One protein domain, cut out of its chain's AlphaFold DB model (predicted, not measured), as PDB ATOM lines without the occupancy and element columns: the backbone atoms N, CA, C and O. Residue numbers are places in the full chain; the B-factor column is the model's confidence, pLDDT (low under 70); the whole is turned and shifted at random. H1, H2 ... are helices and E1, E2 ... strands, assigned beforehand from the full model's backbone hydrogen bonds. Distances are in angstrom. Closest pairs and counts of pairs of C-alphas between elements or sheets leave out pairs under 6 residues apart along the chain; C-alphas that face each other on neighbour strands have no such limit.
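AT A GLANCE: This is residues 134 to 226 of the 226 residues of an uncharacterized protein of Bacillus sp. 7884-1 (UniProt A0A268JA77). A twisted sheet of four strands, E1, E4, E5 and E6, forms a wall with the helix H1 laid along one face, over E5, while the small hairpin of E2 and E3 sits off the opposite face near E1 and E4. From the end of H1 the long unnamed stretch of residues 194 to 208 returns to E5. The printed part has 93 residues, with one named helix and six named strands in the order E1, E2, E3, E4, H1, E5, E6; the class is mixed, helices and strands. The larger sheet has the order E1, E4, E5, E6 and is mixed, and the small one is antiparallel. The whole is compact, with a radius of gyration of the C-alphas of 13.5 A and spans of 37 by 29 by 17 A.

HOW THE PARTS SIT: E1, residues 140 to 146, is an edge strand and is antiparallel to E4, residues 165 to 172, at 161 degrees; N 143 and O 168 are 2.9 A apart, within hydrogen-bond range. E2, residues 150 to 152, and E3, residues 158 to 160, form an antiparallel hairpin, with N 151 and O 159 at 2.7 A. The closest C-alphas of E2 and E1 are those of Val 151 and Tyr 145, 6.9 A apart. E3 and E4 are apart. E4 is parallel to E5, residues 209 to 215, at 21 degrees, with N 212 and O 169 at 2.9 A. H1, residues 182 to 193, comes between them in the chain, and E4, H1 and E5 make a strand-helix-strand unit, two parallel neighbour strands joined through a helix, with a right-handed crossover. H1 is on the sheet at a height over the sheet of 10.5 A, over E5 and along the strands, at 5 degrees to E5 on the local plane; their closest C-alphas are those of Tyr 184 and Tyr 213, 7.9 A apart. In H1 every O i to N i+4 pair is within hydrogen-bond range. E5 and the edge strand E6, residues 218 to 225, form an antiparallel hairpin at 164 degrees, with N 211 and O 223 at 3.0 A.

IN THESE COORDINATES: E1 begins at C-alpha 140, (10.352, 33.205, -91.932), and is 20.2 A long. E2 and E3 have three residues each. E4 is 22.9 A long, H1 16.3 A from C-alpha 182 at (12.796, 50.396, -93.867), E5 19.8 A, and E6 21.6 A, ending at C-alpha 225, (2.322, 39.595, -78.653).

THE WHOLE: The C-alphas farthest apart are those of Gly 177 and Pro 204, at 40.0 A. The printed part has no cut, and H1 to E5 is the long link. The mean pLDDT of the printed part is 70.0; residues 154 to 155, 174 to 181, 194 to 211 and 213 to 226 are under 70.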
ATOM      1  N   VAL A 134      -0.671  38.022 -94.776       75.25
ATOM      2  CA  VAL A 134       0.298  39.114 -94.893       75.25
ATOM      3  C   VAL A 134       1.071  38.978 -96.203       75.25
ATOM      4  O   VAL A 134       1.963  38.145 -96.363       75.25
ATOM      5  N   LYS A 135       0.744  39.841 -97.171       75.62
ATOM      6  CA  LYS A 135       1.461  39.891 -98.450       75.62
ATOM      7  C   LYS A 135       2.874  40.448 -98.285       75.62
ATOM      8  O   LYS A 135       3.109  41.419 -97.554       75.62
ATOM      9  N   ASP A 136       3.794  39.859 -99.044       81.50
ATOM     10  CA  ASP A 136       5.209  40.234 -99.107       81.50
ATOM     11  C   ASP A 136       5.900  40.165 -97.737       81.50
ATOM     12  O   ASP A 136       6.602  41.094 -97.328       81.50
ATOM     13  N   LEU A 137       5.660  39.077 -97.001       79.06
ATOM     14  CA  LEU A 137       6.480  38.733 -95.847       79.06
ATOM     15  C   LEU A 137       7.879  38.307 -96.315       79.06
ATOM     16  O   LEU A 137       8.001  37.570 -97.301       79.06
ATOM     17  N   PRO A 138       8.943  38.712 -95.602       81.50
ATOM     18  CA  PRO A 138      10.251  38.123 -95.811       81.50
ATOM     19  C   PRO A 138      10.228  36.648 -95.411       81.50
ATOM     20  O   PRO A 138       9.279  36.153 -94.799       81.50
ATOM     21  N   LYS A 139      11.301  35.928 -95.738       83.31
ATOM     22  CA  LYS A 139      11.428  34.523 -95.356       83.31
ATOM     23  C   LYS A 139      11.329  34.393 -93.834       83.31
ATOM     24  O   LYS A 139      11.998  35.125 -93.109       83.31
ATOM     25  N   TYR A 140      10.523  33.451 -93.359       84.50
ATOM     26  CA  TYR A 140      10.352  33.205 -91.932       84.50
ATOM     27  C   TYR A 140      10.414  31.718 -91.587       84.50
ATOM     28  O   TYR A 140      10.274  30.851 -92.452       84.50
ATOM     29  N   THR A 141      10.633  31.428 -90.308       82.56
ATOM     30  CA  THR A 141      10.548  30.085 -89.725       82.56
ATOM     31  C   THR A 141       9.667  30.117 -88.488       82.56
ATOM     32  O   THR A 141       9.793  31.030 -87.671       82.56
ATOM     33  N   ILE A 142       8.800  29.118 -88.341       84.25
ATOM     34  CA  ILE A 142       7.935  28.952 -87.172       84.25
ATOM     35  C   ILE A 142       8.458  27.764 -86.370       84.25
ATOM     36  O   ILE A 142       8.642  26.677 -86.914       84.25
ATOM     37  N   GLU A 143       8.708  27.980 -85.086       83.81
ATOM     38  CA  GLU A 143       9.038  26.933 -84.126       83.81
ATOM     39  C   GLU A 143       7.891  26.801 -83.121       83.81
ATOM     40  O   GLU A 143       7.386  27.806 -82.613       83.81
ATOM     41  N   THR A 144       7.502  25.564 -82.826       84.00
ATOM     42  CA  THR A 144       6.398  25.245 -81.916       84.00
ATOM     43  C   THR A 144       6.943  24.665 -80.620       84.00
ATOM     44  O   THR A 144       7.792  23.774 -80.640       84.00
ATOM     45  N   TYR A 145       6.421  25.146 -79.497       83.62
ATOM     46  CA  TYR A 145       6.817  24.749 -78.148       83.62
ATOM     47  C   TYR A 145       5.585  24.316 -77.355       83.62
ATOM     48  O   TYR A 145       4.509  24.899 -77.504       83.62
ATOM     49  N   LYS A 146       5.730  23.295 -76.514       87.69
ATOM     50  CA  LYS A 146       4.671  22.789 -75.634       87.69
ATOM     51  C   LYS A 146       4.724  23.481 -74.276       87.69
ATOM     52  O   LYS A 146       5.742  24.051 -73.892       87.69
ATOM     53  N   ASN A 147       3.632  23.382 -73.521       87.44
ATOM     54  CA  ASN A 147       3.588  23.861 -72.142       87.44
ATOM     55  C   ASN A 147       4.751  23.286 -71.310       87.44
ATOM     56  O   ASN A 147       4.929  22.069 -71.245       87.44
ATOM     57  N   GLY A 148       5.510  24.166 -70.665       86.56
ATOM     58  CA  GLY A 148       6.690  23.837 -69.873       86.56
ATOM     59  C   GLY A 148       8.008  23.825 -70.650       86.56
ATOM     60  O   GLY A 148       9.055  23.789 -70.007       86.56
ATOM     61  N   ASP A 149       7.990  23.895 -71.985       88.25
ATOM     62  CA  ASP A 149       9.219  23.963 -72.779       88.25
ATOM     63  C   ASP A 149       9.925  25.316 -72.597       88.25
ATOM     64  O   ASP A 149       9.292  26.375 -72.509       88.25
ATOM     65  N   GLU A 150      11.258  25.282 -72.593       88.25
ATOM     66  CA  GLU A 150      12.093  26.481 -72.613       88.25
ATOM     67  C   GLU A 150      12.191  27.037 -74.038       88.25
ATOM     68  O   GLU A 150      12.854  26.479 -74.912       88.25
ATOM     69  N   VAL A 151      11.557  28.183 -74.263       83.50
ATOM     70  CA  VAL A 151      11.644  28.947 -75.502       83.50
ATOM     71  C   VAL A 151      12.915  29.801 -75.460       83.50
ATOM     72  O   VAL A 151      13.015  30.713 -74.628       83.50
ATOM     73  N   PRO A 152      13.900  29.558 -76.341       80.00
ATOM     74  CA  PRO A 152      15.107  30.360 -76.398       80.00
ATOM     75  C   PRO A 152      14.773  31.789 -76.831       80.00
ATOM     76  O   PRO A 152      14.148  32.051 -77.863       80.00
ATOM     77  N   ALA A 153      15.235  32.749 -76.043       73.88
ATOM     78  CA  ALA A 153      15.229  34.144 -76.404       73.88
ATOM     79  C   ALA A 153      16.537  34.501 -77.117       73.88
ATOM     80  O   ALA A 153      17.635  34.223 -76.648       73.88
ATOM     81  N   ALA A 154      16.401  35.194 -78.239       64.75
ATOM     82  CA  ALA A 154      17.202  36.345 -78.634       64.75
ATOM     83  C   ALA A 154      18.493  36.665 -77.859       64.75
ATOM     84  O   ALA A 154      19.601  36.539 -78.371       64.75
ATOM     85  N   ASN A 155      18.322  37.137 -76.625       68.31
ATOM     86  CA  ASN A 155      19.365  37.651 -75.747       68.31
ATOM     87  C   ASN A 155      20.141  36.536 -75.017       68.31
ATOM     88  O   ASN A 155      20.869  36.820 -74.070       68.31
ATOM     89  N   GLY A 156      19.953  35.275 -75.413       77.06
ATOM     90  CA  GLY A 156      20.520  34.096 -74.765       77.06
ATOM     91  C   GLY A 156      19.780  33.649 -73.502       77.06
ATOM     92  O   GLY A 156      20.208  32.679 -72.883       77.06
ATOM     93  N   SER A 157      18.697  34.328 -73.110       80.44
ATOM     94  CA  SER A 157      17.826  33.868 -72.018       80.44
ATOM     95  C   SER A 157      16.868  32.782 -72.511       80.44
ATOM     96  O   SER A 157      16.680  32.612 -73.712       80.44
ATOM     97  N   THR A 158      16.225  32.067 -71.595       82.88
ATOM     98  CA  THR A 158      15.095  31.178 -71.895       82.88
ATOM     99  C   THR A 158      13.832  31.719 -71.237       82.88
ATOM    100  O   THR A 158      13.890  32.460 -70.252       82.88
ATOM    101  N   MET A 159      12.677  31.399 -71.809       77.56
ATOM    102  CA  MET A 159      11.375  31.663 -71.201       77.56
ATOM    103  C   MET A 159      10.550  30.395 -71.228       77.56
ATOM    104  O   MET A 159      10.567  29.677 -72.218       77.56
ATOM    105  N   ASN A 160       9.785  30.146 -70.176       83.50
ATOM    106  CA  ASN A 160       8.920  28.976 -70.141       83.50
ATOM    107  C   ASN A 160       7.649  29.249 -70.944       83.50
ATOM    108  O   ASN A 160       6.955  30.240 -70.697       83.50
ATOM    109  N   CYS A 161       7.325  28.359 -71.876       82.56
ATOM    110  CA  CYS A 161       6.012  28.345 -72.496       82.56
ATOM    111  C   CYS A 161       4.971  28.016 -71.418       82.56
ATOM    112  O   CYS A 161       5.007  26.947 -70.819       82.56
ATOM    113  N   THR A 162       4.071  28.955 -71.131       81.56
ATOM    114  CA  THR A 162       3.024  28.804 -70.099       81.56
ATOM    115  C   THR A 162       1.662  28.432 -70.684       81.56
ATOM    116  O   THR A 162       0.708  28.213 -69.940       81.56
ATOM    117  N   TYR A 163       1.580  28.333 -72.011       77.88
ATOM    118  CA  TYR A 163       0.369  28.011 -72.759       77.88
ATOM    119  C   TYR A 163       0.422  26.576 -73.288       77.88
ATOM    120  O   TYR A 163       1.508  26.000 -73.369       77.88
ATOM    121  N   PRO A 164      -0.727  25.984 -73.675       78.81
ATOM    122  CA  PRO A 164      -0.758  24.657 -74.290       78.81
ATOM    123  C   PRO A 164       0.188  24.546 -75.488       78.81
ATOM    124  O   PRO A 164       0.833  23.514 -75.682       78.81
ATOM    125  N   THR A 165       0.295  25.619 -76.273       76.69
ATOM    126  CA  THR A 165       1.223  25.735 -77.394       76.69
ATOM    127  C   THR A 165       1.725  27.175 -77.509       76.69
ATOM    128  O   THR A 165       0.941  28.117 -77.431       76.69
ATOM    129  N   CYS A 166       3.036  27.347 -77.676       79.25
ATOM    130  CA  CYS A 166       3.666  28.634 -77.962       79.25
ATOM    131  C   CYS A 166       4.340  28.585 -79.331       79.25
ATOM    132  O   CYS A 166       4.970  27.583 -79.679       79.25
ATOM    133  N   TYR A 167       4.267  29.689 -80.071       79.62
ATOM    134  CA  TYR A 167       4.897  29.811 -81.382       79.62
ATOM    135  C   TYR A 167       5.977  30.887 -81.357       79.62
ATOM    136  O   TYR A 167       5.775  32.007 -80.880       79.62
ATOM    137  N   ARG A 168       7.136  30.554 -81.917       82.38
ATOM    138  CA  ARG A 168       8.208  31.507 -82.184       82.38
ATOM    139  C   ARG A 168       8.339  31.678 -83.683       82.38
ATOM    140  O   ARG A 168       8.729  30.749 -84.386       82.38
ATOM    141  N   VAL A 169       8.038  32.877 -84.157       82.56
ATOM    142  CA  VAL A 169       8.168  33.241 -85.563       82.56
ATOM    143  C   VAL A 169       9.446  34.048 -85.721       82.56
ATOM    144  O   VAL A 169       9.640  35.079 -85.082       82.56
ATOM    145  N   THR A 170      10.351  33.561 -86.558       81.81
ATOM    146  CA  THR A 170      11.623  34.225 -86.841       81.81
ATOM    147  C   THR A 170      11.599  34.741 -88.265       81.81
ATOM    148  O   THR A 170      11.455  33.942 -89.183       81.81
ATOM    149  N   PHE A 171      11.755  36.049 -88.453       81.62
ATOM    150  CA  PHE A 171      11.809  36.690 -89.766       81.62
ATOM    151  C   PHE A 171      13.263  37.004 -90.144       81.62
ATOM    152  O   PHE A 171      13.996  37.633 -89.372       81.62
ATOM    153  N   ASP A 172      13.673  36.574 -91.336       79.00
ATOM    154  CA  ASP A 172      14.968  36.884 -91.949       79.00
ATOM    155  C   ASP A 172      14.843  38.197 -92.726       79.00
ATOM    156  O   ASP A 172      14.333  38.230 -93.847       79.00
ATOM    157  N   VAL A 173      15.237  39.303 -92.094       77.44
ATOM    158  CA  VAL A 173      15.165  40.638 -92.691       77.44
ATOM    159  C   VAL A 173      16.531  41.028 -93.245       77.44
ATOM    160  O   VAL A 173      17.554  40.984 -92.557       77.44
ATOM    161  N   ASN A 174      16.570  41.466 -94.504       65.31
ATOM    162  CA  ASN A 174      17.808  41.971 -95.082       65.31
ATOM    163  C   ASN A 174      18.102  43.366 -94.510       65.31
ATOM    164  O   ASN A 174      17.548  44.384 -94.917       65.31
ATOM    165  N   GLY A 175      19.017  43.419 -93.549       59.19
ATOM    166  CA  GLY A 175      19.562  44.667 -93.032       59.19
ATOM    167  C   GLY A 175      21.034  44.529 -92.699       59.19
ATOM    168  O   GLY A 175      21.511  43.437 -92.416       59.19
ATOM    169  N   SER A 176      21.770  45.629 -92.777       46.03
ATOM    170  CA  SER A 176      23.129  45.721 -92.246       46.03
ATOM    171  C   SER A 176      23.150  46.840 -91.214       46.03
ATOM    172  O   SER A 176      22.811  47.978 -91.551       46.03
ATOM    173  N   GLY A 177      23.539  46.528 -89.978       55.47
ATOM    174  CA  GLY A 177      23.667  47.500 -88.886       55.47
ATOM    175  C   GLY A 177      22.567  47.488 -87.812       55.47
ATOM    176  O   GLY A 177      21.545  46.818 -87.915       55.47
ATOM    177  N   GLN A 178      22.815  48.257 -86.744       54.81
ATOM    178  CA  GLN A 178      21.990  48.338 -85.524       54.81
ATOM    179  C   GLN A 178      20.671  49.110 -85.691       54.81
ATOM    180  O   GLN A 178      19.869  49.142 -84.760       54.81
ATOM    181  N   ASN A 179      20.444  49.746 -86.845       56.56
ATOM    182  CA  ASN A 179      19.214  50.483 -87.104       56.56
ATOM    183  C   ASN A 179      18.242  49.627 -87.921       56.56
ATOM    184  O   ASN A 179      18.647  49.071 -88.944       56.56
ATOM    185  N   PRO A 180      16.964  49.550 -87.515       59.00
ATOM    186  CA  PRO A 180      15.956  48.842 -88.282       59.00
ATOM    187  C   PRO A 180      15.870  49.430 -89.693       59.00
ATOM    188  O   PRO A 180      15.635  50.628 -89.871       59.00
ATOM    189  N   THR A 181      16.085  48.591 -90.706       66.12
ATOM    190  CA  THR A 181      15.906  48.981 -92.106       66.12
ATOM    191  C   THR A 181      14.440  49.336 -92.372       66.12
ATOM    192  O   THR A 181      13.537  48.932 -91.637       66.12
ATOM    193  N   ALA A 182      14.169  50.089 -93.443       75.50
ATOM    194  CA  ALA A 182      12.796  50.396 -93.867       75.50
ATOM    195  C   ALA A 182      11.935  49.125 -94.037       75.50
ATOM    196  O   ALA A 182      10.733  49.150 -93.787       75.50
ATOM    197  N   GLU A 183      12.573  48.008 -94.394       70.94
ATOM    198  CA  GLU A 183      11.963  46.683 -94.506       70.94
ATOM    199  C   GLU A 183      11.470  46.147 -93.153       70.94
ATOM    200  O   GLU A 183      10.337  45.682 -93.061       70.94
ATOM    201  N   TYR A 184      12.258  46.298 -92.081       75.56
ATOM    202  CA  TYR A 184      11.832  45.942 -90.725       75.56
ATOM    203  C   TYR A 184      10.627  46.776 -90.272       75.56
ATOM    204  O   TYR A 184       9.655  46.224 -89.763       75.56
ATOM    205  N   ASN A 185      10.664  48.099 -90.464       77.81
ATOM    206  CA  ASN A 185       9.561  48.960 -90.020       77.81
ATOM    207  C   ASN A 185       8.279  48.659 -90.808       77.81
ATOM    208  O   ASN A 185       7.215  48.550 -90.214       77.81
ATOM    209  N   SER A 186       8.396  48.437 -92.121       81.31
ATOM    210  CA  SER A 186       7.284  47.993 -92.968       81.31
ATOM    211  C   SER A 186       6.693  46.666 -92.484       81.31
ATOM    212  O   SER A 186       5.476  46.534 -92.380       81.31
ATOM    213  N   LEU A 187       7.542  45.697 -92.126       78.06
ATOM    214  CA  LEU A 187       7.110  44.407 -91.596       78.06
ATOM    215  C   LEU A 187       6.367  44.547 -90.263       78.06
ATOM    216  O   LEU A 187       5.295  43.975 -90.108       78.06
ATOM    217  N   ILE A 188       6.912  45.320 -89.320       76.88
ATOM    218  CA  ILE A 188       6.257  45.595 -88.035       76.88
ATOM    219  C   ILE A 188       4.891  46.231 -88.263       76.88
ATOM    220  O   ILE A 188       3.904  45.723 -87.747       76.88
ATOM    221  N   THR A 189       4.813  47.277 -89.089       80.69
ATOM    222  CA  THR A 189       3.547  47.956 -89.378       80.69
ATOM    223  C   THR A 189       2.534  47.018 -90.030       80.69
ATOM    224  O   THR A 189       1.377  47.021 -89.634       80.69
ATOM    225  N   LYS A 190       2.953  46.166 -90.977       81.12
ATOM    226  CA  LYS A 190       2.070  45.165 -91.601       81.12
ATOM    227  C   LYS A 190       1.528  44.146 -90.600       81.12
ATOM    228  O   LYS A 190       0.380  43.730 -90.724       81.12
ATOM    229  N   LEU A 191       2.360  43.715 -89.651       76.12
ATOM    230  CA  LEU A 191       1.944  42.770 -88.621       76.12
ATOM    231  C   LEU A 191       1.018  43.452 -87.595       76.12
ATOM    232  O   LEU A 191       0.032  42.849 -87.181       76.12
ATOM    233  N   GLU A 192       1.308  44.700 -87.207       76.06
ATOM    234  CA  GLU A 192       0.518  45.470 -86.232       76.06
ATOM    235  C   GLU A 192      -0.868  45.837 -86.795       76.06
ATOM    236  O   GLU A 192      -1.872  45.663 -86.111       76.06
ATOM    237  N   ASP A 193      -0.945  46.269 -88.059       74.12
ATOM    238  CA  ASP A 193      -2.190  46.691 -88.729       74.12
ATOM    239  C   ASP A 193      -3.178  45.532 -88.955       74.12
ATOM    240  O   ASP A 193      -4.394  45.711 -88.976       74.12
ATOM    241  N   ARG A 194      -2.672  44.302 -89.092       66.44
ATOM    242  CA  ARG A 194      -3.495  43.112 -89.357       66.44
ATOM    243  C   ARG A 194      -4.151  42.515 -88.115       66.44
ATOM    244  O   ARG A 194      -4.823  41.495 -88.247       66.44
ATOM    245  N   SER A 195      -3.981  43.090 -86.925       56.53
ATOM    246  CA  SER A 195      -4.491  42.550 -85.649       56.53
ATOM    247  C   SER A 195      -4.055  41.116 -85.302       56.53
ATOM    248  O   SER A 195      -4.427  40.615 -84.250       56.53
ATOM    249  N   ILE A 196      -3.175  40.491 -86.102       56.12
ATOM    250  CA  ILE A 196      -2.449  39.249 -85.755       56.12
ATOM    251  C   ILE A 196      -1.690  39.440 -84.430       56.12
ATOM    252  O   ILE A 196      -1.387  38.490 -83.717       56.12
ATOM    253  N   LEU A 197      -1.374  40.700 -84.124       52.88
ATOM    254  CA  LEU A 197      -0.616  41.150 -82.970       52.88
ATOM    255  C   LEU A 197      -1.448  41.926 -81.937       52.88
ATOM    256  O   LEU A 197      -0.875  42.401 -80.954       52.88
ATOM    257  N   ASP A 198      -2.751  42.124 -82.167       46.03
ATOM    258  CA  ASP A 198      -3.591  42.820 -81.196       46.03
ATOM    259  C   ASP A 198      -4.045  41.811 -80.137       46.03
ATOM    260  O   ASP A 198      -4.550  40.741 -80.478       46.03
ATOM    261  N   ASN A 199      -3.876  42.143 -78.851       50.88
ATOM    262  CA  ASN A 199      -4.135  41.241 -77.709       50.88
ATOM    263  C   ASN A 199      -5.641  40.949 -77.489       50.88
ATOM    264  O   ASN A 199      -6.085  40.709 -76.366       50.88
ATOM    265  N   SER A 200      -6.446  41.073 -78.543       43.78
ATOM    266  CA  SER A 200      -7.908  41.078 -78.564       43.78
ATOM    267  C   SER A 200      -8.490  39.823 -79.226       43.78
ATOM    268  O   SER A 200      -9.703  39.760 -79.446       43.78
ATOM    269  N   TYR A 201      -7.672  38.830 -79.584       43.56
ATOM    270  CA  TYR A 201      -8.196  37.593 -80.154       43.56
ATOM    271  C   TYR A 201      -8.778  36.702 -79.044       43.56
ATOM    272  O   TYR A 201      -8.076  35.891 -78.451       43.56
ATOM    273  N   ASP A 202     -10.086  36.820 -78.782       48.59
ATOM    274  CA  ASP A 202     -10.874  35.959 -77.872       48.59
ATOM    275  C   ASP A 202     -11.090  34.528 -78.435       48.59
ATOM    276  O   ASP A 202     -12.139  33.898 -78.265       48.59
ATOM    277  N   GLY A 203     -10.099  33.996 -79.157       51.56
ATOM    278  CA  GLY A 203     -10.057  32.594 -79.559       51.56
ATOM    279  C   GLY A 203      -9.713  31.698 -78.359       51.56
ATOM    280  O   GLY A 203      -8.971  32.117 -77.473       51.56
ATOM    281  N   PRO A 204     -10.208  30.449 -78.298       42.16
ATOM    282  CA  PRO A 204     -10.094  29.594 -77.108       42.16
ATOM    283  C   PRO A 204      -8.669  29.114 -76.765       42.16
ATOM    284  O   PRO A 204      -8.493  28.413 -75.770       42.16
ATOM    285  N   GLU A 205      -7.649  29.496 -77.534       50.19
ATOM    286  CA  GLU A 205      -6.249  29.142 -77.297       50.19
ATOM    287  C   GLU A 205      -5.361  30.360 -77.588       50.19
ATOM    288  O   GLU A 205      -4.853  30.525 -78.693       50.19
ATOM    289  N   LEU A 206      -5.197  31.252 -76.605       45.34
ATOM    290  CA  LEU A 206      -4.273  32.387 -76.700       45.34
ATOM    291  C   LEU A 206      -2.835  31.865 -76.818       45.34
ATOM    292  O   LEU A 206      -2.192  31.524 -75.823       45.34
ATOM    293  N   ALA A 207      -2.335  31.760 -78.044       53.09
ATOM    294  CA  ALA A 207      -0.941  31.465 -78.307       53.09
ATOM    295  C   ALA A 207      -0.140  32.769 -78.213       53.09
ATOM    296  O   ALA A 207      -0.343  33.687 -78.997       53.09
ATOM    297  N   THR A 208       0.806  32.856 -77.275       55.34
ATOM    298  CA  THR A 208       1.763  33.972 -77.280       55.34
ATOM    299  C   THR A 208       2.666  33.841 -78.501       55.34
ATOM    300  O   THR A 208       3.390  32.849 -78.638       55.34
ATOM    301  N   ILE A 209       2.635  34.850 -79.370       59.81
ATOM    302  CA  ILE A 209       3.475  34.928 -80.563       59.81
ATOM    303  C   ILE A 209       4.701  35.766 -80.217       59.81
ATOM    304  O   ILE A 209       4.613  36.939 -79.844       59.81
ATOM    305  N   LYS A 210       5.878  35.161 -80.365       66.56
ATOM    306  CA  LYS A 210       7.148  35.879 -80.286       66.56
ATOM    307  C   LYS A 210       7.701  36.091 -81.685       66.56
ATOM    308  O   LYS A 210       8.000  35.111 -82.367       66.56
ATOM    309  N   ALA A 211       7.871  37.350 -82.083       69.38
ATOM    310  CA  ALA A 211       8.507  37.704 -83.346       69.38
ATOM    311  C   ALA A 211       9.968  38.102 -83.106       69.38
ATOM    312  O   ALA A 211      10.247  39.114 -82.454       69.38
ATOM    313  N   ASP A 212      10.891  37.306 -83.643       70.88
ATOM    314  CA  ASP A 212      12.328  37.574 -83.627       70.88
ATOM    315  C   ASP A 212      12.789  38.055 -85.011       70.88
ATOM    316  O   ASP A 212      12.517  37.404 -86.021       70.88
ATOM    317  N   TYR A 213      13.530  39.164 -85.061       63.03
ATOM    318  CA  TYR A 213      13.986  39.773 -86.317       63.03
ATOM    319  C   TYR A 213      15.507  39.700 -86.436       63.03
ATOM    320  O   TYR A 213      16.227  40.269 -85.608       63.03
ATOM    321  N   TRP A 214      16.002  39.028 -87.477       58.19
ATOM    322  CA  TRP A 214      17.433  38.784 -87.681       58.19
ATOM    323  C   TRP A 214      17.958  39.429 -88.951       58.19
ATOM    324  O   TRP A 214      17.285  39.433 -89.973       58.19
ATOM    325  N   THR A 215      19.194  39.911 -88.877       62.72
ATOM    326  CA  THR A 215      20.013  40.291 -90.025       62.72
ATOM    327  C   THR A 215      21.238  39.394 -90.137       62.72
ATOM    328  O   THR A 215      21.530  38.583 -89.254       62.72
ATOM    329  N   LYS A 216      22.026  39.600 -91.197       60.22
ATOM    330  CA  LYS A 216      23.343  38.968 -91.368       60.22
ATOM    331  C   LYS A 216      24.318  39.293 -90.230       60.22
ATOM    332  O   LYS A 216      25.217  38.495 -89.975       60.22
ATOM    333  N   ASP A 217      24.122  40.422 -89.549       59.53
ATOM    334  CA  ASP A 217      24.985  40.897 -88.464       59.53
ATOM    335  C   ASP A 217      24.498  40.452 -87.070       59.53
ATOM    336  O   ASP A 217      25.183  40.682 -86.072       59.53
ATOM    337  N   GLY A 218      23.334  39.796 -86.983       59.97
ATOM    338  CA  GLY A 218      22.742  39.310 -85.736       59.97
ATOM    339  C   GLY A 218      21.284  39.733 -85.552       59.97
ATOM    340  O   GLY A 218      20.633  40.232 -86.467       59.97
ATOM    341  N   MET A 219      20.738  39.512 -84.357       59.38
ATOM    342  CA  MET A 219      19.363  39.907 -84.059       59.38
ATOM    343  C   MET A 219      19.246  41.426 -83.881       59.38
ATOM    344  O   MET A 219      20.024  42.018 -83.136       59.38
ATOM    345  N   ILE A 220      18.227  42.033 -84.499       63.03
ATOM    346  CA  ILE A 220      17.879  43.443 -84.273       63.03
ATOM    347  C   ILE A 220      17.043  43.581 -82.997       63.03
ATOM    348  O   ILE A 220      17.350  44.404 -82.139       63.03
ATOM    349  N   THR A 221      15.955  42.815 -82.882       69.19
ATOM    350  CA  THR A 221      14.973  42.974 -81.801       69.19
ATOM    351  C   THR A 221      14.012  41.788 -81.715       69.19
ATOM    352  O   THR A 221      13.922  40.967 -82.631       69.19
ATOM    353  N   SER A 222      13.306  41.712 -80.591       65.38
ATOM    354  CA  SER A 222      12.329  40.686 -80.240       65.38
ATOM    355  C   SER A 222      11.093  41.382 -79.679       65.38
ATOM    356  O   SER A 222      11.211  42.141 -78.715       65.38
ATOM    357  N   ARG A 223       9.910  41.096 -80.229       67.69
ATOM    358  CA  ARG A 223       8.633  41.580 -79.684       67.69
ATOM    359  C   ARG A 223       7.720  40.428 -79.289       67.69
ATOM    360  O   ARG A 223       7.740  39.361 -79.900       67.69
ATOM    361  N   PHE A 224       6.947  40.680 -78.240       60.09
ATOM    362  CA  PHE A 224       5.975  39.758 -77.676       60.09
ATOM    363  C   PHE A 224       4.577  40.263 -77.963       60.09
ATOM    364  O   PHE A 224       4.299  41.442 -77.744       60.09
ATOM    365  N   TYR A 225       3.725  39.346 -78.385       64.62
ATOM    366  CA  TYR A 225       2.322  39.595 -78.653       64.62
ATOM    367  C   TYR A 225       1.532  38.510 -77.940       64.62
ATOM    368  O   TYR A 225       1.926  37.339 -77.968       64.62
ATOM    369  N   LYS A 226       0.528  38.933 -77.179       54.50
ATOM    370  CA  LYS A 226      -0.182  38.085 -76.234       54.50
ATOM    371  C   LYS A 226      -1.574  37.768 -76.737       54.50
ATOM    372  O   LYS A 226      -2.171  38.655 -77.374       54.50
TER     373      LYS A 226